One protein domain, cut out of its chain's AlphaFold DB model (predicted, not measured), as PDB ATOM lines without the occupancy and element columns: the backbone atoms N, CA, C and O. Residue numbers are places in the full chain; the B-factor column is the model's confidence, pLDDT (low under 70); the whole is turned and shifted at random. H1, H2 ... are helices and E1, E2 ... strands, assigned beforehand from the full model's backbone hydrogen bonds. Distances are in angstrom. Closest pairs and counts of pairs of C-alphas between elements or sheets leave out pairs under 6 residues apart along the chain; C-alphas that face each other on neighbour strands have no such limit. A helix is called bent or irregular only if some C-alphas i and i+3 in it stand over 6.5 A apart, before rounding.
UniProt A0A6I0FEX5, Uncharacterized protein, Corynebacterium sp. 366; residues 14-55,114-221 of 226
ATOM      1  N   PRO A  14     -15.217  -4.521 -43.609       81.56
ATOM      2  CA  PRO A  14     -15.920  -4.022 -42.436       81.56
ATOM      3  C   PRO A  14     -16.143  -2.511 -42.513       81.56
ATOM      4  O   PRO A  14     -15.266  -1.737 -42.902       81.56
ATOM      5  N   THR A  15     -17.341  -2.082 -42.139       83.81
ATOM      6  CA  THR A  15     -17.701  -0.667 -42.053       83.81
ATOM      7  C   THR A  15     -17.594  -0.215 -40.606       83.81
ATOM      8  O   THR A  15     -18.226  -0.787 -39.718       83.81
ATOM      9  N   TRP A  16     -16.809   0.830 -40.372       86.31
ATOM     10  CA  TRP A  16     -16.455   1.300 -39.036       86.31
ATOM     11  C   TRP A  16     -17.163   2.610 -38.699       86.31
ATOM     12  O   TRP A  16     -17.092   3.571 -39.465       86.31
ATOM     13  N   ASP A  17     -17.802   2.660 -37.532       87.88
ATOM     14  CA  ASP A  17     -18.289   3.902 -36.939       87.88
ATOM     15  C   ASP A  17     -17.358   4.348 -35.810       87.88
ATOM     16  O   ASP A  17     -17.341   3.767 -34.727       87.88
ATOM     17  N   PHE A  18     -16.592   5.404 -36.083       87.12
ATOM     18  CA  PHE A  18     -15.657   6.022 -35.140       87.12
ATOM     19  C   PHE A  18     -16.303   7.081 -34.231       87.12
ATOM     20  O   PHE A  18     -15.618   7.689 -33.405       87.12
ATOM     21  N   ASN A  19     -17.602   7.358 -34.391       84.75
ATOM     22  CA  ASN A  19     -18.311   8.279 -33.500       84.75
ATOM     23  C   ASN A  19     -18.705   7.601 -32.186       84.75
ATOM     24  O   ASN A  19     -18.819   8.278 -31.164       84.75
ATOM     25  N   ASN A  20     -18.903   6.283 -32.224       81.06
ATOM     26  CA  ASN A  20     -19.252   5.465 -31.075       81.06
ATOM     27  C   ASN A  20     -18.016   4.719 -30.567       81.06
ATOM     28  O   ASN A  20     -17.332   4.028 -31.320       81.06
ATOM     29  N   GLU A  21     -17.723   4.869 -29.276       82.25
ATOM     30  CA  GLU A  21     -16.568   4.220 -28.662       82.25
ATOM     31  C   GLU A  21     -16.861   2.762 -28.293       82.25
ATOM     32  O   GLU A  21     -17.972   2.416 -27.885       82.25
ATOM     33  N   VAL A  22     -15.826   1.925 -28.381       90.50
ATOM     34  CA  VAL A  22     -15.825   0.547 -27.871       90.50
ATOM     35  C   VAL A  22     -14.736   0.373 -26.813       90.50
ATOM     36  O   VAL A  22     -13.764   1.137 -26.752       90.50
ATOM     37  N   GLU A  23     -14.898  -0.630 -25.955       91.81
ATOM     38  CA  GLU A  23     -13.901  -0.980 -24.943       91.81
ATOM     39  C   GLU A  23     -12.737  -1.750 -25.572       91.81
ATOM     40  O   GLU A  23     -12.947  -2.727 -26.283       91.81
ATOM     41  N   ILE A  24     -11.504  -1.313 -25.301       92.75
ATOM     42  CA  ILE A  24     -10.293  -1.991 -25.776       92.75
ATOM     43  C   ILE A  24     -10.001  -3.170 -24.833       92.75
ATOM     44  O   ILE A  24      -9.789  -2.908 -23.646       92.75
ATOM     45  N   PRO A  25      -9.900  -4.423 -25.329       91.81
ATOM     46  CA  PRO A  25      -9.777  -5.615 -24.482       91.81
ATOM     47  C   PRO A  25      -8.624  -5.575 -23.470       91.81
ATOM     48  O   PRO A  25      -8.773  -6.042 -22.346       91.81
ATOM     49  N   PHE A  26      -7.484  -4.982 -23.844       92.38
ATOM     50  CA  PHE A  26      -6.300  -4.879 -22.987       92.38
ATOM     51  C   PHE A  26      -5.719  -3.459 -22.998       92.38
ATOM     52  O   PHE A  26      -4.550  -3.254 -23.324       92.38
ATOM     53  N   SER A  27      -6.544  -2.459 -22.676       91.31
ATOM     54  CA  SER A  27      -6.147  -1.039 -22.725       91.31
ATOM     55  C   SER A  27      -4.853  -0.719 -21.955       91.31
ATOM     56  O   SER A  27      -4.021   0.037 -22.458       91.31
ATOM     57  N   ASP A  28      -4.635  -1.363 -20.804       91.56
ATOM     58  CA  ASP A  28      -3.446  -1.182 -19.959       91.56
ATOM     59  C   ASP A  28      -2.151  -1.776 -20.548       91.56
ATOM     60  O   ASP A  28      -1.061  -1.517 -20.037       91.56
ATOM     61  N   LEU A  29      -2.248  -2.558 -21.624       91.62
ATOM     62  CA  LEU A  29      -1.131  -3.284 -22.233       91.62
ATOM     63  C   LEU A  29      -0.805  -2.781 -23.645       91.62
ATOM     64  O   LEU A  29      -0.106  -3.464 -24.386       91.62
ATOM     65  N   LEU A  30      -1.305  -1.600 -24.024       90.00
ATOM     66  CA  LEU A  30      -0.981  -0.975 -25.306       90.00
ATOM     67  C   LEU A  30       0.472  -0.445 -25.358       90.00
ATOM     68  O   LEU A  30       0.926   0.175 -24.389       90.00
ATOM     69  N   PRO A  31       1.179  -0.611 -26.497       87.31
ATOM     70  CA  PRO A  31       0.737  -1.311 -27.702       87.31
ATOM     71  C   PRO A  31       0.881  -2.832 -27.525       87.31
ATOM     72  O   PRO A  31       1.716  -3.300 -26.754       87.31
ATOM     73  N   TYR A  32       0.078  -3.608 -28.252       89.31
ATOM     74  CA  TYR A  32       0.148  -5.068 -28.177       89.31
ATOM     75  C   TYR A  32       1.502  -5.577 -28.693       89.31
ATOM     76  O   TYR A  32       1.877  -5.326 -29.839       89.31
ATOM     77  N   ASP A  33       2.219  -6.302 -27.833       89.19
ATOM     78  CA  ASP A  33       3.560  -6.824 -28.094       89.19
ATOM     79  C   ASP A  33       3.683  -8.264 -27.578       89.19
ATOM     80  O   ASP A  33       3.574  -8.531 -26.381       89.19
ATOM     81  N   MET A  34       3.949  -9.199 -28.489       90.75
ATOM     82  CA  MET A  34       4.105 -10.620 -28.172       90.75
ATOM     83  C   MET A  34       5.402 -10.947 -27.416       90.75
ATOM     84  O   MET A  34       5.535 -12.057 -26.900       90.75
ATOM     85  N   LEU A  35       6.343 -10.002 -27.312       90.81
ATOM     86  CA  LEU A  35       7.526 -10.115 -26.454       90.81
ATOM     87  C   LEU A  35       7.232  -9.695 -25.002       90.81
ATOM     88  O   LEU A  35       7.993 -10.030 -24.090       90.81
ATOM     89  N   ASN A  36       6.108  -9.015 -24.754       92.25
ATOM     90  CA  ASN A  36       5.673  -8.648 -23.413       92.25
ATOM     91  C   ASN A  36       4.991  -9.838 -22.716       92.25
ATOM     92  O   ASN A  36       3.841 -10.185 -22.991       92.25
ATOM     93  N   GLY A  37       5.686 -10.431 -21.742       93.94
ATOM     94  CA  GLY A  37       5.183 -11.580 -20.984       93.94
ATOM     95  C   GLY A  37       3.850 -11.332 -20.266       93.94
ATOM     96  O   GLY A  37       3.032 -12.245 -20.190       93.94
ATOM     97  N   THR A  38       3.586 -10.111 -19.788       95.50
ATOM     98  CA  THR A  38       2.309  -9.763 -19.140       95.50
ATOM     99  C   THR A  38       1.154  -9.807 -20.138       95.50
ATOM    100  O   THR A  38       0.092 -10.338 -19.825       95.50
ATOM    101  N   PHE A  39       1.372  -9.310 -21.356       93.56
ATOM    102  CA  PHE A  39       0.380  -9.369 -22.427       93.56
ATOM    103  C   PHE A  39       0.120 -10.801 -22.890       93.56
ATOM    104  O   PHE A  39      -1.032 -11.221 -22.968       93.56
ATOM    105  N   VAL A  40       1.174 -11.596 -23.081       94.38
ATOM    106  CA  VAL A  40       1.032 -13.017 -23.429       94.38
ATOM    107  C   VAL A  40       0.266 -13.792 -22.352       94.38
ATOM    108  O   VAL A  40      -0.547 -14.656 -22.678       94.38
ATOM    109  N   LEU A  41       0.493 -13.494 -21.068       95.06
ATOM    110  CA  LEU A  41      -0.272 -14.103 -19.976       95.06
ATOM    111  C   LEU A  41      -1.751 -13.702 -20.020       95.06
ATOM    112  O   LEU A  41      -2.600 -14.578 -19.881       95.06
ATOM    113  N   ALA A  42      -2.058 -12.426 -20.266       94.75
ATOM    114  CA  ALA A  42      -3.436 -11.957 -20.413       94.75
ATOM    115  C   ALA A  42      -4.155 -12.631 -21.597       94.75
ATOM    116  O   ALA A  42      -5.302 -13.055 -21.464       94.75
ATOM    117  N   LEU A  43      -3.464 -12.817 -22.728       95.00
ATOM    118  CA  LEU A  43      -4.007 -13.555 -23.870       95.00
ATOM    119  C   LEU A  43      -4.287 -15.020 -23.525       95.00
ATOM    120  O   LEU A  43      -5.348 -15.523 -23.871       95.00
ATOM    121  N   LYS A  44      -3.371 -15.704 -22.833       95.06
ATOM    122  CA  LYS A  44      -3.553 -17.112 -22.435       95.06
ATOM    123  C   LYS A  44      -4.670 -17.323 -21.414       95.06
ATOM    124  O   LYS A  44      -5.205 -18.425 -21.342       95.06
ATOM    125  N   ASP A  45      -4.996 -16.301 -20.628       94.44
ATOM    126  CA  ASP A  45      -6.121 -16.332 -19.690       94.44
ATOM    127  C   ASP A  45      -7.474 -16.260 -20.422       94.44
ATOM    128  O   ASP A  45      -8.428 -16.927 -20.032       94.44
ATOM    129  N   GLN A  46      -7.544 -15.506 -21.527       94.62
ATOM    130  CA  GLN A  46      -8.789 -15.285 -22.278       94.62
ATOM    131  C   GLN A  46      -8.970 -16.182 -23.511       94.62
ATOM    132  O   GLN A  46     -10.106 -16.434 -23.922       94.62
ATOM    133  N   TYR A  47      -7.876 -16.652 -24.114       96.25
ATOM    134  CA  TYR A  47      -7.882 -17.353 -25.395       96.25
ATOM    135  C   TYR A  47      -7.132 -18.680 -25.346       96.25
ATOM    136  O   TYR A  47      -5.956 -18.771 -24.983       96.25
ATOM    137  N   ARG A  48      -7.816 -19.729 -25.805       95.50
ATOM    138  CA  ARG A  48      -7.286 -21.096 -25.855       95.50
ATOM    139  C   ARG A  48      -6.179 -21.273 -26.890       95.50
ATOM    140  O   ARG A  48      -5.264 -22.061 -26.658       95.50
ATOM    141  N   PHE A  49      -6.262 -20.565 -28.009       97.38
ATOM    142  CA  PHE A  49      -5.363 -20.729 -29.145       97.38
ATOM    143  C   PHE A  49      -4.773 -19.393 -29.577       97.38
ATOM    144  O   PHE A  49      -5.441 -18.362 -29.486       97.38
ATOM    145  N   CYS A  50      -3.547 -19.432 -30.096       97.19
ATOM    146  CA  CYS A  50      -2.930 -18.305 -30.785       97.19
ATOM    147  C   CYS A  50      -2.248 -18.775 -32.061       97.19
ATOM    148  O   CYS A  50      -1.400 -19.668 -32.022       97.19
ATOM    149  N   VAL A  51      -2.583 -18.132 -33.170       96.50
ATOM    150  CA  VAL A  51      -2.012 -18.359 -34.494       96.50
ATOM    151  C   VAL A  51      -1.327 -17.077 -34.951       96.50
ATOM    152  O   VAL A  51      -1.864 -15.984 -34.788       96.50
ATOM    153  N   ILE A  52      -0.132 -17.212 -35.514       95.06
ATOM    154  CA  ILE A  52       0.578 -16.130 -36.195       95.06
ATOM    155  C   ILE A  52       0.414 -16.343 -37.692       95.06
ATOM    156  O   ILE A  52       0.719 -17.429 -38.183       95.06
ATOM    157  N   MET A  53      -0.027 -15.317 -38.410       93.06
ATOM    158  CA  MET A  53       0.042 -15.290 -39.869       93.06
ATOM    159  C   MET A  53       1.244 -14.461 -40.300       93.06
ATOM    160  O   MET A  53       1.482 -13.362 -39.790       93.06
ATOM    161  N   LEU A  54       1.982 -15.014 -41.250       91.62
ATOM    162  CA  LEU A  54       3.197 -14.463 -41.818       91.62
ATOM    163  C   LEU A  54       2.873 -14.027 -43.254       91.62
ATOM    164  O   LEU A  54       2.658 -14.884 -44.115       91.62
ATOM    165  N   PRO A  55       2.768 -12.716 -43.514       87.94
ATOM    166  CA  PRO A  55       2.493 -12.208 -44.848       87.94
ATOM    167  C   PRO A  55       3.597 -12.594 -45.828       87.94
ATOM    168  O   PRO A  55       4.756 -12.779 -45.440       87.94
ATOM    169  N   VAL A 114       1.590  -4.463 -42.554       61.28
ATOM    170  CA  VAL A 114       0.349  -5.200 -42.739       61.28
ATOM    171  C   VAL A 114      -0.827  -4.340 -42.317       61.28
ATOM    172  O   VAL A 114      -1.056  -4.113 -41.130       61.28
ATOM    173  N   ASP A 115      -1.619  -3.929 -43.299       71.69
ATOM    174  CA  ASP A 115      -2.960  -3.421 -43.051       71.69
ATOM    175  C   ASP A 115      -3.846  -4.601 -42.627       71.69
ATOM    176  O   ASP A 115      -3.933  -5.603 -43.344       71.69
ATOM    177  N   LEU A 116      -4.545  -4.479 -41.491       70.44
ATOM    178  CA  LEU A 116      -5.448  -5.525 -40.991       70.44
ATOM    179  C   LEU A 116      -6.466  -5.984 -42.044       70.44
ATOM    180  O   LEU A 116      -6.862  -7.143 -42.031       70.44
ATOM    181  N   ASP A 117      -6.861  -5.119 -42.969       70.38
ATOM    182  CA  ASP A 117      -7.824  -5.437 -44.019       70.38
ATOM    183  C   ASP A 117      -7.350  -6.519 -44.996       70.38
ATOM    184  O   ASP A 117      -8.169  -7.309 -45.471       70.38
ATOM    185  N   VAL A 118      -6.050  -6.563 -45.313       68.75
ATOM    186  CA  VAL A 118      -5.543  -7.456 -46.365       68.75
ATOM    187  C   VAL A 118      -5.608  -8.914 -45.913       68.75
ATOM    188  O   VAL A 118      -6.228  -9.706 -46.616       68.75
ATOM    189  N   PRO A 119      -5.082  -9.313 -44.742       75.06
ATOM    190  CA  PRO A 119      -5.248 -10.687 -44.275       75.06
ATOM    191  C   PRO A 119      -6.688 -10.977 -43.835       75.06
ATOM    192  O   PRO A 119      -7.144 -12.114 -43.940       75.06
ATOM    193  N   TRP A 120      -7.441  -9.957 -43.405       80.00
ATOM    194  CA  TRP A 120      -8.834 -10.121 -42.993       80.00
ATOM    195  C   TRP A 120      -9.744 -10.641 -44.110       80.00
ATOM    196  O   TRP A 120     -10.668 -11.401 -43.826       80.00
ATOM    197  N   GLN A 121      -9.474 -10.306 -45.377       78.31
ATOM    198  CA  GLN A 121     -10.284 -10.777 -46.510       78.31
ATOM    199  C   GLN A 121     -10.400 -12.310 -46.563       78.31
ATOM    200  O   GLN A 121     -11.456 -12.842 -46.904       78.31
ATOM    201  N   PHE A 122      -9.336 -13.007 -46.165       80.69
ATOM    202  CA  PHE A 122      -9.262 -14.465 -46.129       80.69
ATOM    203  C   PHE A 122      -9.817 -15.046 -44.831       80.69
ATOM    204  O   PHE A 122     -10.369 -16.140 -44.815       80.69
ATOM    205  N   LEU A 123      -9.700 -14.303 -43.731       86.56
ATOM    206  CA  LEU A 123     -10.172 -14.731 -42.416       86.56
ATOM    207  C   LEU A 123     -11.666 -14.526 -42.225       86.56
ATOM    208  O   LEU A 123     -12.278 -15.220 -41.422       86.56
ATOM    209  N   ARG A 124     -12.269 -13.573 -42.935       86.31
ATOM    210  CA  ARG A 124     -13.679 -13.205 -42.789       86.31
ATOM    211  C   ARG A 124     -14.633 -14.413 -42.843       86.31
ATOM    212  O   ARG A 124     -15.497 -14.482 -41.969       86.31
ATOM    213  N   PRO A 125     -14.527 -15.358 -43.802       87.88
ATOM    214  CA  PRO A 125     -15.396 -16.538 -43.833       87.88
ATOM    215  C   PRO A 125     -15.258 -17.437 -42.596       87.88
ATOM    216  O   PRO A 125     -16.222 -18.108 -42.240       87.88
ATOM    217  N   ILE A 126     -14.093 -17.409 -41.940       91.81
ATOM    218  CA  ILE A 126     -13.722 -18.240 -40.787       91.81
ATOM    219  C   ILE A 126     -14.124 -17.558 -39.463       91.81
ATOM    220  O   ILE A 126     -14.656 -18.171 -38.537       91.81
ATOM    221  N   MET A 127     -13.857 -16.256 -39.358       91.12
ATOM    222  CA  MET A 127     -13.928 -15.489 -38.111       91.12
ATOM    223  C   MET A 127     -15.249 -14.720 -37.955       91.12
ATOM    224  O   MET A 127     -15.636 -14.371 -36.836       91.12
ATOM    225  N   GLY A 128     -15.973 -14.476 -39.053       90.50
ATOM    226  CA  GLY A 128     -17.163 -13.622 -39.068       90.50
ATOM    227  C   GLY A 128     -16.825 -12.156 -38.782       90.50
ATOM    228  O   GLY A 128     -15.665 -11.781 -38.777       90.50
ATOM    229  N   LEU A 129     -17.820 -11.298 -38.551       91.19
ATOM    230  CA  LEU A 129     -17.585  -9.862 -38.341       91.19
ATOM    231  C   LEU A 129     -17.069  -9.518 -36.931       91.19
ATOM    232  O   LEU A 129     -17.571 -10.092 -35.960       91.19
ATOM    233  N   PRO A 130     -16.135  -8.549 -36.790       92.75
ATOM    234  CA  PRO A 130     -15.787  -7.984 -35.490       92.75
ATOM    235  C   PRO A 130     -16.963  -7.205 -34.898       92.75
ATOM    236  O   PRO A 130     -17.850  -6.754 -35.619       92.75
ATOM    237  N   GLU A 131     -16.916  -6.978 -33.591       93.44
ATOM    238  CA  GLU A 131     -17.784  -6.030 -32.883       93.44
ATOM    239  C   GLU A 131     -17.077  -4.689 -32.673       93.44
ATOM    240  O   GLU A 131     -17.680  -3.626 -32.820       93.44
ATOM    241  N   GLY A 132     -15.781  -4.739 -32.360       92.69
ATOM    242  CA  GLY A 132     -14.977  -3.571 -32.041       92.69
ATOM    243  C   GLY A 132     -13.619  -3.598 -32.723       92.69
ATOM    244  O   GLY A 132     -13.089  -4.651 -33.078       92.69
ATOM    245  N   GLY A 133     -13.058  -2.411 -32.907       91.94
ATOM    246  CA  GLY A 133     -11.703  -2.223 -33.387       91.94
ATOM    247  C   GLY A 133     -11.083  -0.966 -32.805       91.94
ATOM    248  O   GLY A 133     -11.779  -0.061 -32.337       91.94
ATOM    249  N   TYR A 134      -9.760  -0.897 -32.824       89.50
ATOM    250  CA  TYR A 134      -9.048   0.342 -32.557       89.50
ATOM    251  C   TYR A 134      -7.878   0.514 -33.511       89.50
ATOM    252  O   TYR A 134      -7.351  -0.455 -34.066       89.50
ATOM    253  N   ILE A 135      -7.474   1.771 -33.663       86.25
ATOM    254  CA  ILE A 135      -6.368   2.184 -34.520       86.25
ATOM    255  C   ILE A 135      -5.322   2.930 -33.694       86.25
ATOM    256  O   ILE A 135      -5.667   3.825 -32.914       86.25
ATOM    257  N   ILE A 136      -4.062   2.548 -33.874       82.25
ATOM    258  CA  ILE A 136      -2.872   3.277 -33.439       82.25
ATOM    259  C   ILE A 136      -2.048   3.540 -34.696       82.25
ATOM    260  O   ILE A 136      -1.308   2.680 -35.154       82.25
ATOM    261  N   ASP A 137      -2.198   4.728 -35.264       69.94
ATOM    262  CA  ASP A 137      -1.235   5.267 -36.231       69.94
ATOM    263  C   ASP A 137      -0.214   6.107 -35.446       69.94
ATOM    264  O   ASP A 137      -0.582   6.578 -34.367       69.94
ATOM    265  N   GLU A 138       1.021   6.280 -35.938       62.81
ATOM    266  CA  GLU A 138       2.225   6.884 -35.313       62.81
ATOM    267  C   GLU A 138       2.009   8.313 -34.738       62.81
ATOM    268  O   GLU A 138       2.654   9.292 -35.102       62.81
ATOM    269  N   GLY A 139       1.054   8.484 -33.830       55.81
ATOM    270  CA  GLY A 139       0.498   9.757 -33.388       55.81
ATOM    271  C   GLY A 139      -0.573  10.369 -34.308       55.81
ATOM    272  O   GLY A 139      -1.351  11.204 -33.816       55.81
ATOM    273  N   GLU A 140      -0.674   9.963 -35.580       62.84
ATOM    274  CA  GLU A 140      -1.528  10.598 -36.599       62.84
ATOM    275  C   GLU A 140      -2.816   9.825 -36.897       62.84
ATOM    276  O   GLU A 140      -3.004   9.208 -37.934       62.84
ATOM    277  N   ILE A 141      -3.779   9.931 -35.990       72.00
ATOM    278  CA  ILE A 141      -5.134   9.453 -36.261       72.00
ATOM    279  C   ILE A 141      -5.770  10.288 -37.393       72.00
ATOM    280  O   ILE A 141      -5.643  11.520 -37.364       72.00
ATOM    281  N   PRO A 142      -6.510   9.668 -38.340       70.50
ATOM    282  CA  PRO A 142      -7.251  10.367 -39.381       70.50
ATOM    283  C   PRO A 142      -8.030  11.571 -38.863       70.50
ATOM    284  O   PRO A 142      -8.685  11.534 -37.822       70.50
ATOM    285  N   LYS A 143      -8.000  12.669 -39.619       70.69
ATOM    286  CA  LYS A 143      -8.789  13.855 -39.275       70.69
ATOM    287  C   LYS A 143     -10.279  13.508 -39.277       70.69
ATOM    288  O   LYS A 143     -10.771  12.918 -40.231       70.69
ATOM    289  N   GLY A 144     -10.995  13.957 -38.246       74.94
ATOM    290  CA  GLY A 144     -12.450  13.822 -38.156       74.94
ATOM    291  C   GLY A 144     -12.954  12.603 -37.383       74.94
ATOM    292  O   GLY A 144     -14.166  12.455 -37.281       74.94
ATOM    293  N   VAL A 145     -12.075  11.772 -36.811       80.88
ATOM    294  CA  VAL A 145     -12.476  10.723 -35.858       80.88
ATOM    295  C   VAL A 145     -12.188  11.146 -34.415       80.88
ATOM    296  O   VAL A 145     -11.298  11.963 -34.157       80.88
ATOM    297  N   ASN A 146     -12.934  10.583 -33.465       82.00
ATOM    298  CA  ASN A 146     -12.733  10.845 -32.043       82.00
ATOM    299  C   ASN A 146     -11.425  10.199 -31.562       82.00
ATOM    300  O   ASN A 146     -11.274   8.979 -31.560       82.00
ATOM    301  N   LYS A 147     -10.467  11.041 -31.156       84.94
ATOM    302  CA  LYS A 147      -9.152  10.641 -30.641       84.94
ATOM    303  C   LYS A 147      -9.103  10.779 -29.124       84.94
ATOM    304  O   LYS A 147      -9.494  11.813 -28.583       84.94
ATOM    305  N   ARG A 148      -8.488   9.801 -28.459       86.94
ATOM    306  CA  ARG A 148      -8.099   9.877 -27.044       86.94
ATOM    307  C   ARG A 148      -6.683   9.355 -26.822       86.94
ATOM    308  O   ARG A 148      -6.068   8.804 -27.731       86.94
ATOM    309  N   ILE A 149      -6.161   9.563 -25.616       88.12
ATOM    310  CA  ILE A 149      -4.856   9.040 -25.202       88.12
ATOM    311  C   ILE A 149      -5.068   7.856 -24.260       88.12
ATOM    312  O   ILE A 149      -5.745   8.004 -23.246       88.12
ATOM    313  N   VAL A 150      -4.470   6.711 -24.583       88.69
ATOM    314  CA  VAL A 150      -4.448   5.503 -23.742       88.69
ATOM    315  C   VAL A 150      -2.996   5.067 -23.606       88.69
ATOM    316  O   VAL A 150      -2.335   4.834 -24.611       88.69
ATOM    317  N   ASN A 151      -2.462   5.022 -22.384       88.06
ATOM    318  CA  ASN A 151      -1.062   4.656 -22.117       88.06
ATOM    319  C   ASN A 151      -0.016   5.413 -22.955       88.06
ATOM    320  O   ASN A 151       0.999   4.859 -23.364       88.06
ATOM    321  N   GLY A 152      -0.266   6.696 -23.222       87.44
ATOM    322  CA  GLY A 152       0.617   7.532 -24.043       87.44
ATOM    323  C   GLY A 152       0.416   7.383 -25.554       87.44
ATOM    324  O   GLY A 152       0.982   8.171 -26.307       87.44
ATOM    325  N   TRP A 153      -0.440   6.462 -26.000       87.75
ATOM    326  CA  TRP A 153      -0.779   6.262 -27.406       87.75
ATOM    327  C   TRP A 153      -2.019   7.046 -27.796       87.75
ATOM    328  O   TRP A 153      -3.022   7.063 -27.083       87.75
ATOM    329  N   ALA A 154      -1.957   7.680 -28.962       87.31
ATOM    330  CA  ALA A 154      -3.137   8.193 -29.631       87.31
ATOM    331  C   ALA A 154      -3.967   7.014 -30.147       87.31
ATOM    332  O   ALA A 154      -3.496   6.284 -31.013       87.31
ATOM    333  N   VAL A 155      -5.198   6.866 -29.656       89.12
ATOM    334  CA  VAL A 155      -6.114   5.799 -30.080       89.12
ATOM    335  C   VAL A 155      -7.448   6.366 -30.556       89.12
ATOM    336  O   VAL A 155      -7.982   7.302 -29.951       89.12
ATOM    337  N   ALA A 156      -8.000   5.769 -31.613       89.81
ATOM    338  CA  ALA A 156      -9.402   5.909 -31.992       89.81
ATOM    339  C   ALA A 156     -10.029   4.518 -32.053       89.81
ATOM    340  O   ALA A 156      -9.457   3.588 -32.618       89.81
ATOM    341  N   THR A 157     -11.187   4.378 -31.422       91.75
ATOM    342  CA  THR A 157     -11.945   3.127 -31.369       91.75
ATOM    343  C   THR A 157     -13.131   3.211 -32.313       91.75
ATOM    344  O   THR A 157     -13.689   4.295 -32.481       91.75
ATOM    345  N   ALA A 158     -13.542   2.085 -32.879       89.56
ATOM    346  CA  ALA A 158     -14.705   2.012 -33.743       89.56
ATOM    347  C   ALA A 158     -15.558   0.788 -33.443       89.56
ATOM    348  O   ALA A 158     -15.043  -0.290 -33.141       89.56
ATOM    349  N   PHE A 159     -16.866   0.962 -33.601       91.50
ATOM    350  CA  PHE A 159     -17.821  -0.135 -33.648       91.50
ATOM    351  C   PHE A 159     -18.000  -0.608 -35.094       91.50
ATOM    352  O   PHE A 159     -18.085   0.204 -36.022       91.50
ATOM    353  N   CYS A 160     -18.061  -1.920 -35.300       90.06
ATOM    354  CA  CYS A 160     -18.335  -2.496 -36.612       90.06
ATOM    355  C   CYS A 160     -19.841  -2.440 -36.911       90.06
ATOM    356  O   CYS A 160     -20.658  -2.945 -36.149       90.06
ATOM    357  N   THR A 161     -20.227  -1.831 -38.030       90.19
ATOM    358  CA  THR A 161     -21.640  -1.572 -38.380       90.19
ATOM    359  C   THR A 161     -22.167  -2.430 -39.528       90.19
ATOM    360  O   THR A 161     -23.356  -2.374 -39.840       90.19
ATOM    361  N   GLY A 162     -21.310  -3.235 -40.155       87.75
ATOM    362  CA  GLY A 162     -21.676  -4.090 -41.280       87.75
ATOM    363  C   GLY A 162     -20.562  -4.188 -42.312       87.75
ATOM    364  O   GLY A 162     -19.391  -3.983 -42.006       87.75
ATOM    365  N   GLU A 163     -20.942  -4.486 -43.551       86.00
ATOM    366  CA  GLU A 163     -20.029  -4.712 -44.671       86.00
ATOM    367  C   GLU A 163     -20.486  -3.936 -45.900       86.00
ATOM    368  O   GLU A 163     -21.686  -3.746 -46.117       86.00
ATOM    369  N   ARG A 164     -19.532  -3.524 -46.734       78.69
ATOM    370  CA  ARG A 164     -19.814  -2.888 -48.026       78.69
ATOM    371  C   ARG A 164     -19.043  -3.564 -49.155       78.69
ATOM    372  O   ARG A 164     -17.913  -3.988 -48.948       78.69
ATOM    373  N   MET A 165     -19.682  -3.638 -50.326       67.94
ATOM    374  CA  MET A 165     -19.148  -4.254 -51.553       67.94
ATOM    375  C   MET A 165     -18.205  -3.324 -52.319       67.94
ATOM    376  O   MET A 165     -17.191  -3.769 -52.844       67.94
ATOM    377  N   ASP A 166     -18.528  -2.029 -52.345       56.91
ATOM    378  CA  ASP A 166     -17.750  -1.016 -53.047       56.91
ATOM    379  C   ASP A 166     -16.887  -0.255 -52.054       56.91
ATOM    380  O   ASP A 166     -17.346   0.600 -51.287       56.91
ATOM    381  N   VAL A 167     -15.602  -0.571 -52.083       50.44
ATOM    382  CA  VAL A 167     -14.586   0.250 -51.449       50.44
ATOM    383  C   VAL A 167     -13.795   0.874 -52.578       50.44
ATOM    384  O   VAL A 167     -12.972   0.215 -53.210       50.44
ATOM    385  N   GLU A 168     -13.997   2.173 -52.824       45.25
ATOM    386  CA  GLU A 168     -12.862   2.950 -53.317       45.25
ATOM    387  C   GLU A 168     -11.735   2.636 -52.341       45.25
ATOM    388  O   GLU A 168     -11.910   2.926 -51.152       45.25
ATOM    389  N   LYS A 169     -10.655   1.984 -52.811       44.12
ATOM    390  CA  LYS A 169      -9.413   1.744 -52.057       44.12
ATOM    391  C   LYS A 169      -8.875   3.102 -51.604       44.12
ATOM    392  O   LYS A 169      -7.960   3.684 -52.182       44.12
ATOM    393  N   THR A 170      -9.519   3.655 -50.594       40.12
ATOM    394  CA  THR A 170      -9.252   4.941 -49.993       40.12
ATOM    395  C   THR A 170      -8.158   4.628 -49.005       40.12
ATOM    396  O   THR A 170      -8.422   4.279 -47.872       40.12
ATOM    397  N   ARG A 171      -6.934   4.606 -49.546       44.28
ATOM    398  CA  ARG A 171      -5.633   4.652 -48.868       44.28
ATOM    399  C   ARG A 171      -5.642   4.208 -47.396       44.28
ATOM    400  O   ARG A 171      -6.064   4.993 -46.559       44.28
ATOM    401  N   ARG A 172      -5.001   3.057 -47.135       49.25
ATOM    402  CA  ARG A 172      -4.616   2.525 -45.814       49.25
ATOM    403  C   ARG A 172      -5.817   2.413 -44.880       49.25
ATOM    404  O   ARG A 172      -6.199   3.387 -44.240       49.25
ATOM    405  N   THR A 173      -6.447   1.248 -44.810       53.16
ATOM    406  CA  THR A 173      -7.483   1.045 -43.794       53.16
ATOM    407  C   THR A 173      -6.800   0.760 -42.464       53.16
ATOM    408  O   THR A 173      -6.112  -0.241 -42.298       53.16
ATOM    409  N   LEU A 174      -6.968   1.683 -41.523       60.56
ATOM    410  CA  LEU A 174      -6.051   1.877 -40.399       60.56
ATOM    411  C   LEU A 174      -6.298   0.996 -39.172       60.56
ATOM    412  O   LEU A 174      -5.891   1.383 -38.087       60.56
ATOM    413  N   THR A 175      -6.969  -0.148 -39.250       64.38
ATOM    414  CA  THR A 175      -7.262  -0.873 -38.000       64.38
ATOM    415  C   THR A 175      -6.016  -1.584 -37.463       64.38
ATOM    416  O   THR A 175      -5.318  -2.205 -38.244       64.38
ATOM    417  N   THR A 176      -5.711  -1.507 -36.159       80.44
ATOM    418  CA  THR A 176      -4.523  -2.151 -35.534       80.44
ATOM    419  C   THR A 176      -4.865  -3.309 -34.599       80.44
ATOM    420  O   THR A 176      -4.047  -4.197 -34.376       80.44
ATOM    421  N   ALA A 177      -6.103  -3.365 -34.111       90.81
ATOM    422  CA  ALA A 177      -6.719  -4.603 -33.648       90.81
ATOM    423  C   ALA A 177      -8.223  -4.555 -33.906       90.81
ATOM    424  O   ALA A 177      -8.833  -3.494 -33.770       90.81
ATOM    425  N   CYS A 178      -8.832  -5.693 -34.211       92.38
ATOM    426  CA  CYS A 178     -10.271  -5.879 -34.113       92.38
ATOM    427  C   CYS A 178     -10.597  -7.171 -33.368       92.38
ATOM    428  O   CYS A 178      -9.776  -8.082 -33.257       92.38
ATOM    429  N   TRP A 179     -11.784  -7.221 -32.783       95.00
ATOM    430  CA  TRP A 179     -12.205  -8.346 -31.966       95.00
ATOM    431  C   TRP A 179     -13.710  -8.523 -32.017       95.00
ATOM    432  O   TRP A 179     -14.476  -7.591 -32.281       95.00
ATOM    433  N   LYS A 180     -14.117  -9.738 -31.675       94.50
ATOM    434  CA  LYS A 180     -15.472 -10.074 -31.267       94.50
ATOM    435  C   LYS A 180     -15.424 -10.462 -29.793       94.50
ATOM    436  O   LYS A 180     -14.589 -11.286 -29.406       94.50
ATOM    437  N   ALA A 181     -16.233  -9.812 -28.955       89.94
ATOM    438  CA  ALA A 181     -16.088  -9.888 -27.506       89.94
ATOM    439  C   ALA A 181     -16.147 -11.336 -27.011       89.94
ATOM    440  O   ALA A 181     -17.062 -12.087 -27.339       89.94
ATOM    441  N   ASN A 182     -15.164 -11.716 -26.189       86.12
ATOM    442  CA  ASN A 182     -15.000 -13.060 -25.620       86.12
ATOM    443  C   ASN A 182     -14.829 -14.209 -26.641       86.12
ATOM    444  O   ASN A 182     -14.752 -15.369 -26.235       86.12
ATOM    445  N   GLU A 183     -14.745 -13.926 -27.944       93.69
ATOM    446  CA  GLU A 183     -14.620 -14.956 -28.982       93.69
ATOM    447  C   GLU A 183     -13.213 -14.996 -29.567       93.69
ATOM    448  O   GLU A 183     -12.502 -15.994 -29.422       93.69
ATOM    449  N   TRP A 184     -12.794 -13.898 -30.190       96.38
ATOM    450  CA  TRP A 184     -11.502 -13.813 -30.852       96.38
ATOM    451  C   TRP A 184     -10.956 -12.391 -30.862       96.38
ATOM    452  O   TRP A 184     -11.699 -11.411 -30.789       96.38
ATOM    453  N   LEU A 185      -9.638 -12.299 -30.976       96.12
ATOM    454  CA  LEU A 185      -8.881 -11.067 -31.144       96.12
ATOM    455  C   LEU A 185      -7.934 -11.234 -32.333       96.12
ATOM    456  O   LEU A 185      -7.218 -12.226 -32.424       96.12
ATOM    457  N   TYR A 186      -7.911 -10.243 -33.214       94.38
ATOM    458  CA  TYR A 186      -7.062 -10.163 -34.396       94.38
ATOM    459  C   TYR A 186      -6.308  -8.836 -34.359       94.38
ATOM    460  O   TYR A 186      -6.929  -7.779 -34.252       94.38
ATOM    461  N   PHE A 187      -4.978  -8.863 -34.393       92.31
ATOM    462  CA  PHE A 187      -4.184  -7.642 -34.284       92.31
ATOM    463  C   PHE A 187      -2.857  -7.713 -35.027       92.31
ATOM    464  O   PHE A 187      -2.286  -8.785 -35.231       92.31
ATOM    465  N   VAL A 188      -2.356  -6.538 -35.392       89.31
ATOM    466  CA  VAL A 188      -1.030  -6.336 -35.973       89.31
ATOM    467  C   VAL A 188      -0.171  -5.694 -34.883       89.31
ATOM    468  O   VAL A 188      -0.528  -4.620 -34.388       89.31
ATOM    469  N   PRO A 189       0.919  -6.347 -34.439       86.75
ATOM    470  CA  PRO A 189       1.863  -5.747 -33.504       86.75
ATOM    471  C   PRO A 189       2.491  -4.478 -34.088       86.75
ATOM    472  O   PRO A 189       2.496  -4.285 -35.300       86.75
ATOM    473  N   ILE A 190       3.094  -3.646 -33.238       79.25
ATOM    474  CA  ILE A 190       3.678  -2.358 -33.658       79.25
ATOM    475  C   ILE A 190       4.746  -2.476 -34.758       79.25
ATOM    476  O   ILE A 190       4.952  -1.534 -35.513       79.25
ATOM    477  N   ASP A 191       5.417  -3.627 -34.874       80.38
ATOM    478  CA  ASP A 191       6.381  -3.862 -35.951       80.38
ATOM    479  C   ASP A 191       5.727  -3.979 -37.335       80.38
ATOM    480  O   ASP A 191       6.402  -3.823 -38.347       80.38
ATOM    481  N   GLY A 192       4.420  -4.244 -37.384       82.38
ATOM    482  CA  GLY A 192       3.632  -4.261 -38.606       82.38
ATOM    483  C   GLY A 192       4.003  -5.368 -39.587       82.38
ATOM    484  O   GLY A 192       3.567  -5.314 -40.729       82.38
ATOM    485  N   THR A 193       4.803  -6.364 -39.193       86.38
ATOM    486  CA  THR A 193       5.291  -7.393 -40.128       86.38
ATOM    487  C   THR A 193       4.494  -8.688 -40.089       86.38
ATOM    488  O   THR A 193       4.671  -9.539 -40.952       86.38
ATOM    489  N   ARG A 194       3.618  -8.863 -39.098       89.44
ATOM    490  CA  ARG A 194       2.827 -10.083 -38.908       89.44
ATOM    491  C   ARG A 194       1.463  -9.776 -38.321       89.44
ATOM    492  O   ARG A 194       1.220  -8.692 -37.797       89.44
ATOM    493  N   VAL A 195       0.601 -10.778 -38.365       91.88
ATOM    494  CA  VAL A 195      -0.719 -10.742 -37.748       91.88
ATOM    495  C   VAL A 195      -0.805 -11.811 -36.681       91.88
ATOM    496  O   VAL A 195      -0.345 -12.936 -36.876       91.88
ATOM    497  N   ILE A 196      -1.443 -11.472 -35.569       94.56
ATOM    498  CA  ILE A 196      -1.707 -12.382 -34.468       94.56
ATOM    499  C   ILE A 196      -3.216 -12.569 -34.325       94.56
ATOM    500  O   ILE A 196      -3.968 -11.600 -34.214       94.56
ATOM    501  N   ILE A 197      -3.647 -13.828 -34.298       95.88
ATOM    502  CA  ILE A 197      -5.028 -14.238 -34.047       95.88
ATOM    503  C   ILE A 197      -5.066 -15.038 -32.761       95.88
ATOM    504  O   ILE A 197      -4.404 -16.065 -32.647       95.88
ATOM    505  N   CYS A 198      -5.893 -14.614 -31.818       97.12
ATOM    506  CA  CYS A 198      -6.256 -15.393 -30.646       97.12
ATOM    507  C   CYS A 198      -7.728 -15.793 -30.746       97.12
ATOM    508  O   CYS A 198      -8.574 -14.961 -31.064       97.12
ATOM    509  N   THR A 199      -8.041 -17.061 -30.489       96.56
ATOM    510  CA  THR A 199      -9.416 -17.580 -30.556       96.56
ATOM    511  C   THR A 199      -9.647 -18.677 -29.521       96.56
ATOM    512  O   THR A 199      -8.714 -19.319 -29.033       96.56
ATOM    513  N   ASN A 200     -10.914 -18.890 -29.179       94.75
ATOM    514  CA  ASN A 200     -11.380 -19.986 -28.338       94.75
ATOM    515  C   ASN A 200     -11.885 -21.210 -29.125       94.75
ATOM    516  O   ASN A 200     -12.183 -22.243 -28.511       94.75
ATOM    517  N   LEU A 201     -11.947 -21.123 -30.458       94.62
ATOM    518  CA  LEU A 201     -12.557 -22.127 -31.332       94.62
ATOM    519  C   LEU A 201     -11.499 -22.927 -32.109       94.62
ATOM    520  O   LEU A 201     -10.706 -22.358 -32.853       94.62
ATOM    521  N   GLN A 202     -11.507 -24.257 -31.958       94.69
ATOM    522  CA  GLN A 202     -10.584 -25.160 -32.669       94.69
ATOM    523  C   GLN A 202     -10.831 -25.156 -34.184       94.69
ATOM    524  O   GLN A 202      -9.876 -25.153 -34.948       94.69
ATOM    525  N   GLU A 203     -12.096 -25.122 -34.612       94.94
ATOM    526  CA  GLU A 203     -12.462 -25.119 -36.037       94.94
ATOM    527  C   GLU A 203     -11.832 -23.937 -36.787       94.94
ATOM    528  O   GLU A 203     -11.257 -24.123 -37.853       94.94
ATOM    529  N   GLN A 204     -11.807 -22.752 -36.167       94.69
ATOM    530  CA  GLN A 204     -11.156 -21.575 -36.741       94.69
ATOM    531  C   GLN A 204      -9.648 -21.777 -36.889       94.69
ATOM    532  O   GLN A 204      -9.071 -21.404 -37.905       94.69
ATOM    533  N   VAL A 205      -8.999 -22.388 -35.894       95.81
ATOM    534  CA  VAL A 205      -7.565 -22.700 -35.958       95.81
ATOM    535  C   VAL A 205      -7.277 -23.659 -37.106       95.81
ATOM    536  O   VAL A 205      -6.353 -23.416 -37.877       95.81
ATOM    537  N   ASP A 206      -8.068 -24.723 -37.236       94.69
ATOM    538  CA  ASP A 206      -7.885 -25.714 -38.292       94.69
ATOM    539  C   ASP A 206      -8.079 -25.085 -39.677       94.69
ATOM    540  O   ASP A 206      -7.279 -25.337 -40.577       94.69
ATOM    541  N   GLU A 207      -9.087 -24.230 -39.855       94.50
ATOM    542  CA  GLU A 207      -9.316 -23.521 -41.118       94.50
ATOM    543  C   GLU A 207      -8.173 -22.547 -41.449       94.50
ATOM    544  O   GLU A 207      -7.637 -22.601 -42.554       94.50
ATOM    545  N   ILE A 208      -7.706 -21.741 -40.485       93.88
ATOM    546  CA  ILE A 208      -6.588 -20.799 -40.692       93.88
ATOM    547  C   ILE A 208      -5.283 -21.532 -41.036       93.88
ATOM    548  O   ILE A 208      -4.504 -21.069 -41.870       93.88
ATOM    549  N   LEU A 209      -5.005 -22.667 -40.389       93.81
ATOM    550  CA  LEU A 209      -3.788 -23.451 -40.645       93.81
ATOM    551  C   LEU A 209      -3.803 -24.159 -42.005       93.81
ATOM    552  O   LEU A 209      -2.741 -24.541 -42.501       93.81
ATOM    553  N   ASN A 210      -4.985 -24.344 -42.592       92.56
ATOM    554  CA  ASN A 210      -5.165 -24.977 -43.895       92.56
ATOM    555  C   ASN A 210      -5.390 -23.973 -45.038       92.56
ATOM    556  O   ASN A 210      -5.515 -24.416 -46.179       92.56
ATOM    557  N   GLU A 211      -5.420 -22.664 -44.764       89.69
ATOM    558  CA  GLU A 211      -5.605 -21.620 -45.778       89.69
ATOM    559  C   GLU A 211      -4.364 -21.519 -46.692       89.69
ATOM    560  O   GLU A 211      -3.302 -21.083 -46.239       89.69
ATOM    561  N   PRO A 212      -4.443 -21.935 -47.972       84.19
ATOM    562  CA  PRO A 212      -3.275 -22.007 -48.850       84.19
ATOM    563  C   PRO A 212      -2.682 -20.644 -49.217       84.19
ATOM    564  O   PRO A 212      -1.514 -20.595 -49.607       84.19
ATOM    565  N   GLU A 213      -3.461 -19.563 -49.138       82.00
ATOM    566  CA  GLU A 213      -2.995 -18.225 -49.518       82.00
ATOM    567  C   GLU A 213      -2.144 -17.552 -48.432       82.00
ATOM    568  O   GLU A 213      -1.535 -16.512 -48.682       82.00
ATOM    569  N   ILE A 214      -2.063 -18.138 -47.232       80.75
ATOM    570  CA  ILE A 214      -1.418 -17.506 -46.082       80.75
ATOM    571  C   ILE A 214      -0.538 -18.501 -45.345       80.75
ATOM    572  O   ILE A 214      -0.978 -19.546 -44.872       80.75
ATOM    573  N   GLU A 215       0.725 -18.137 -45.151       92.19
ATOM    574  CA  GLU A 215       1.569 -18.874 -44.227       92.19
ATOM    575  C   GLU A 215       1.142 -18.605 -42.779       92.19
ATOM    576  O   GLU A 215       1.150 -17.470 -42.307       92.19
ATOM    577  N   SER A 216       0.829 -19.668 -42.039       94.44
ATOM    578  CA  SER A 216       0.437 -19.578 -40.635       94.44
ATOM    579  C   SER A 216       1.219 -20.543 -39.735       94.44
ATOM    580  O   SER A 216       1.803 -21.547 -40.173       94.44
ATOM    581  N   VAL A 217       1.301 -20.190 -38.448       94.56
ATOM    582  CA  VAL A 217       1.980 -20.958 -37.398       94.56
ATOM    583  C   VAL A 217       1.148 -20.937 -36.118       94.56
ATOM    584  O   VAL A 217       0.835 -19.874 -35.590       94.56
ATOM    585  N   LEU A 218       0.834 -22.117 -35.579       95.81
ATOM    586  CA  LEU A 218       0.223 -22.249 -34.257       95.81
ATOM    587  C   LEU A 218       1.274 -21.998 -33.169       95.81
ATOM    588  O   LEU A 218       2.262 -22.727 -33.079       95.81
ATOM    589  N   LEU A 219       1.048 -20.985 -32.334       93.81
ATOM    590  CA  LEU A 219       1.959 -20.600 -31.258       93.81
ATOM    591  C   LEU A 219       1.639 -21.313 -29.939       93.81
ATOM    592  O   LEU A 219       2.541 -21.784 -29.245       93.81
ATOM    593  N   TRP A 220       0.358 -21.394 -29.581       94.50
ATOM    594  CA  TRP A 220      -0.089 -22.212 -28.458       94.50
ATOM    595  C   TRP A 220      -1.478 -22.788 -28.695       94.50
ATOM    596  O   TRP A 220      -2.309 -22.223 -29.404       94.50
ATOM    597  N   SER A 221      -1.714 -23.907 -28.026       89.75
ATOM    598  CA  SER A 221      -3.006 -24.547 -27.841       89.75
ATOM    599  C   SER A 221      -3.109 -24.994 -26.379       89.75
ATOM    600  O   SER A 221      -2.083 -25.083 -25.688       89.75
TER     601      SER A 221
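AT A GLANCE: This is residues 14 to 55 and 114 to 221 of the 226 residues of an uncharacterized protein of Corynebacterium sp. 366 (UniProt A0A6I0FEX5). One strongly twisted sheet of nine strands runs through the domain, with H1 packed on one side of it and with H2 and H3, which touch, on the other. E9 and E2 form one end of the sheet, where H3 covers E2; at the other end the long strand E5 bends and pairs with E4, E3 and E1. The printed part has 150 residues with three named helices and nine named strands, in the order E1 H1 E2 H2 E3 E4 E5 E6 E7 E8 H3 E9. The sheet is branched, its neighbour pairs antiparallel, and the class is mixed. The whole is compact, with a radius of gyration of the C-alphas of 14.7 A and spans of 40 by 38 by 25 A.

HOW THE PARTS SIT: E1, residues 14 to 17, is an edge strand beside E5, residues 153 to 164; N 15 and O 162 are 2.8 A apart, within hydrogen-bond range. H1, residues 37 to 46, is on the sheet at a height of 9.3 A, only just over E2, residues 49 to 54, and E8, residues 195 to 199, with 3 C-alphas on each. E2 has E8 on one side, with N 51 and O 197 2.8 A apart, and E9, residues 215 to 220, on the other, with N 52 and O 217 2.8 A apart. H2, residues 117 to 127, is on the sheet at a height of 6.7 A and is only just irregular, C-alphas 122 and 125 being 6.9 A apart. E5 has E3, residues 132 to 135, on one side and E1 and E4, residues 148 to 150, on the other; N 133 and O 158 are 2.9 A apart, as are N 150 and O 153. E6, residues 177 to 180, is beside E3, with N 134 and O 177 2.9 A apart. E6, E7, residues 184 to 187, and E8 form a meander, each strand the antiparallel neighbour of the one before; N 178 and O 186 are 2.8 A apart, N 185 and O 198 2.9 A. H3, residues 202 to 210, lies over E2 at a height of 8.7 A. H2 and H3 touch at a steep tilt of 47 degrees, opposite ways, closest at the C-alphas of Ile 126 and Gln 204, 5.8 A. Every O i to N i+4 pair is within hydrogen-bond range in H1 and H3, and 4 of 7 in H2.

IN THESE COORDINATES: E1 begins at C-alpha 14 (-15.920, -4.022, -42.436). H1 is 14.5 A long, E2 16.5 A, H2 13.2 A. E5, 29.5 A, bends by 76 degrees at residue 161. E9, 16.2 A, ends at C-alpha 220 (-0.089, -22.212, -28.458).

THE WHOLE: The C-alphas farthest apart, of Gly 144 and Ser 221, are 40.8 A apart. Residues 56 to 113 are not printed; C-alphas 55 and 114 are 7.6 A apart across the cut. The links E1 to H1, E3 to E4 and E5 to E6 are long. Mean pLDDT of the printed part is 85.4; residues 114, 118, 137 to 140 and 165 to 175 are under 70.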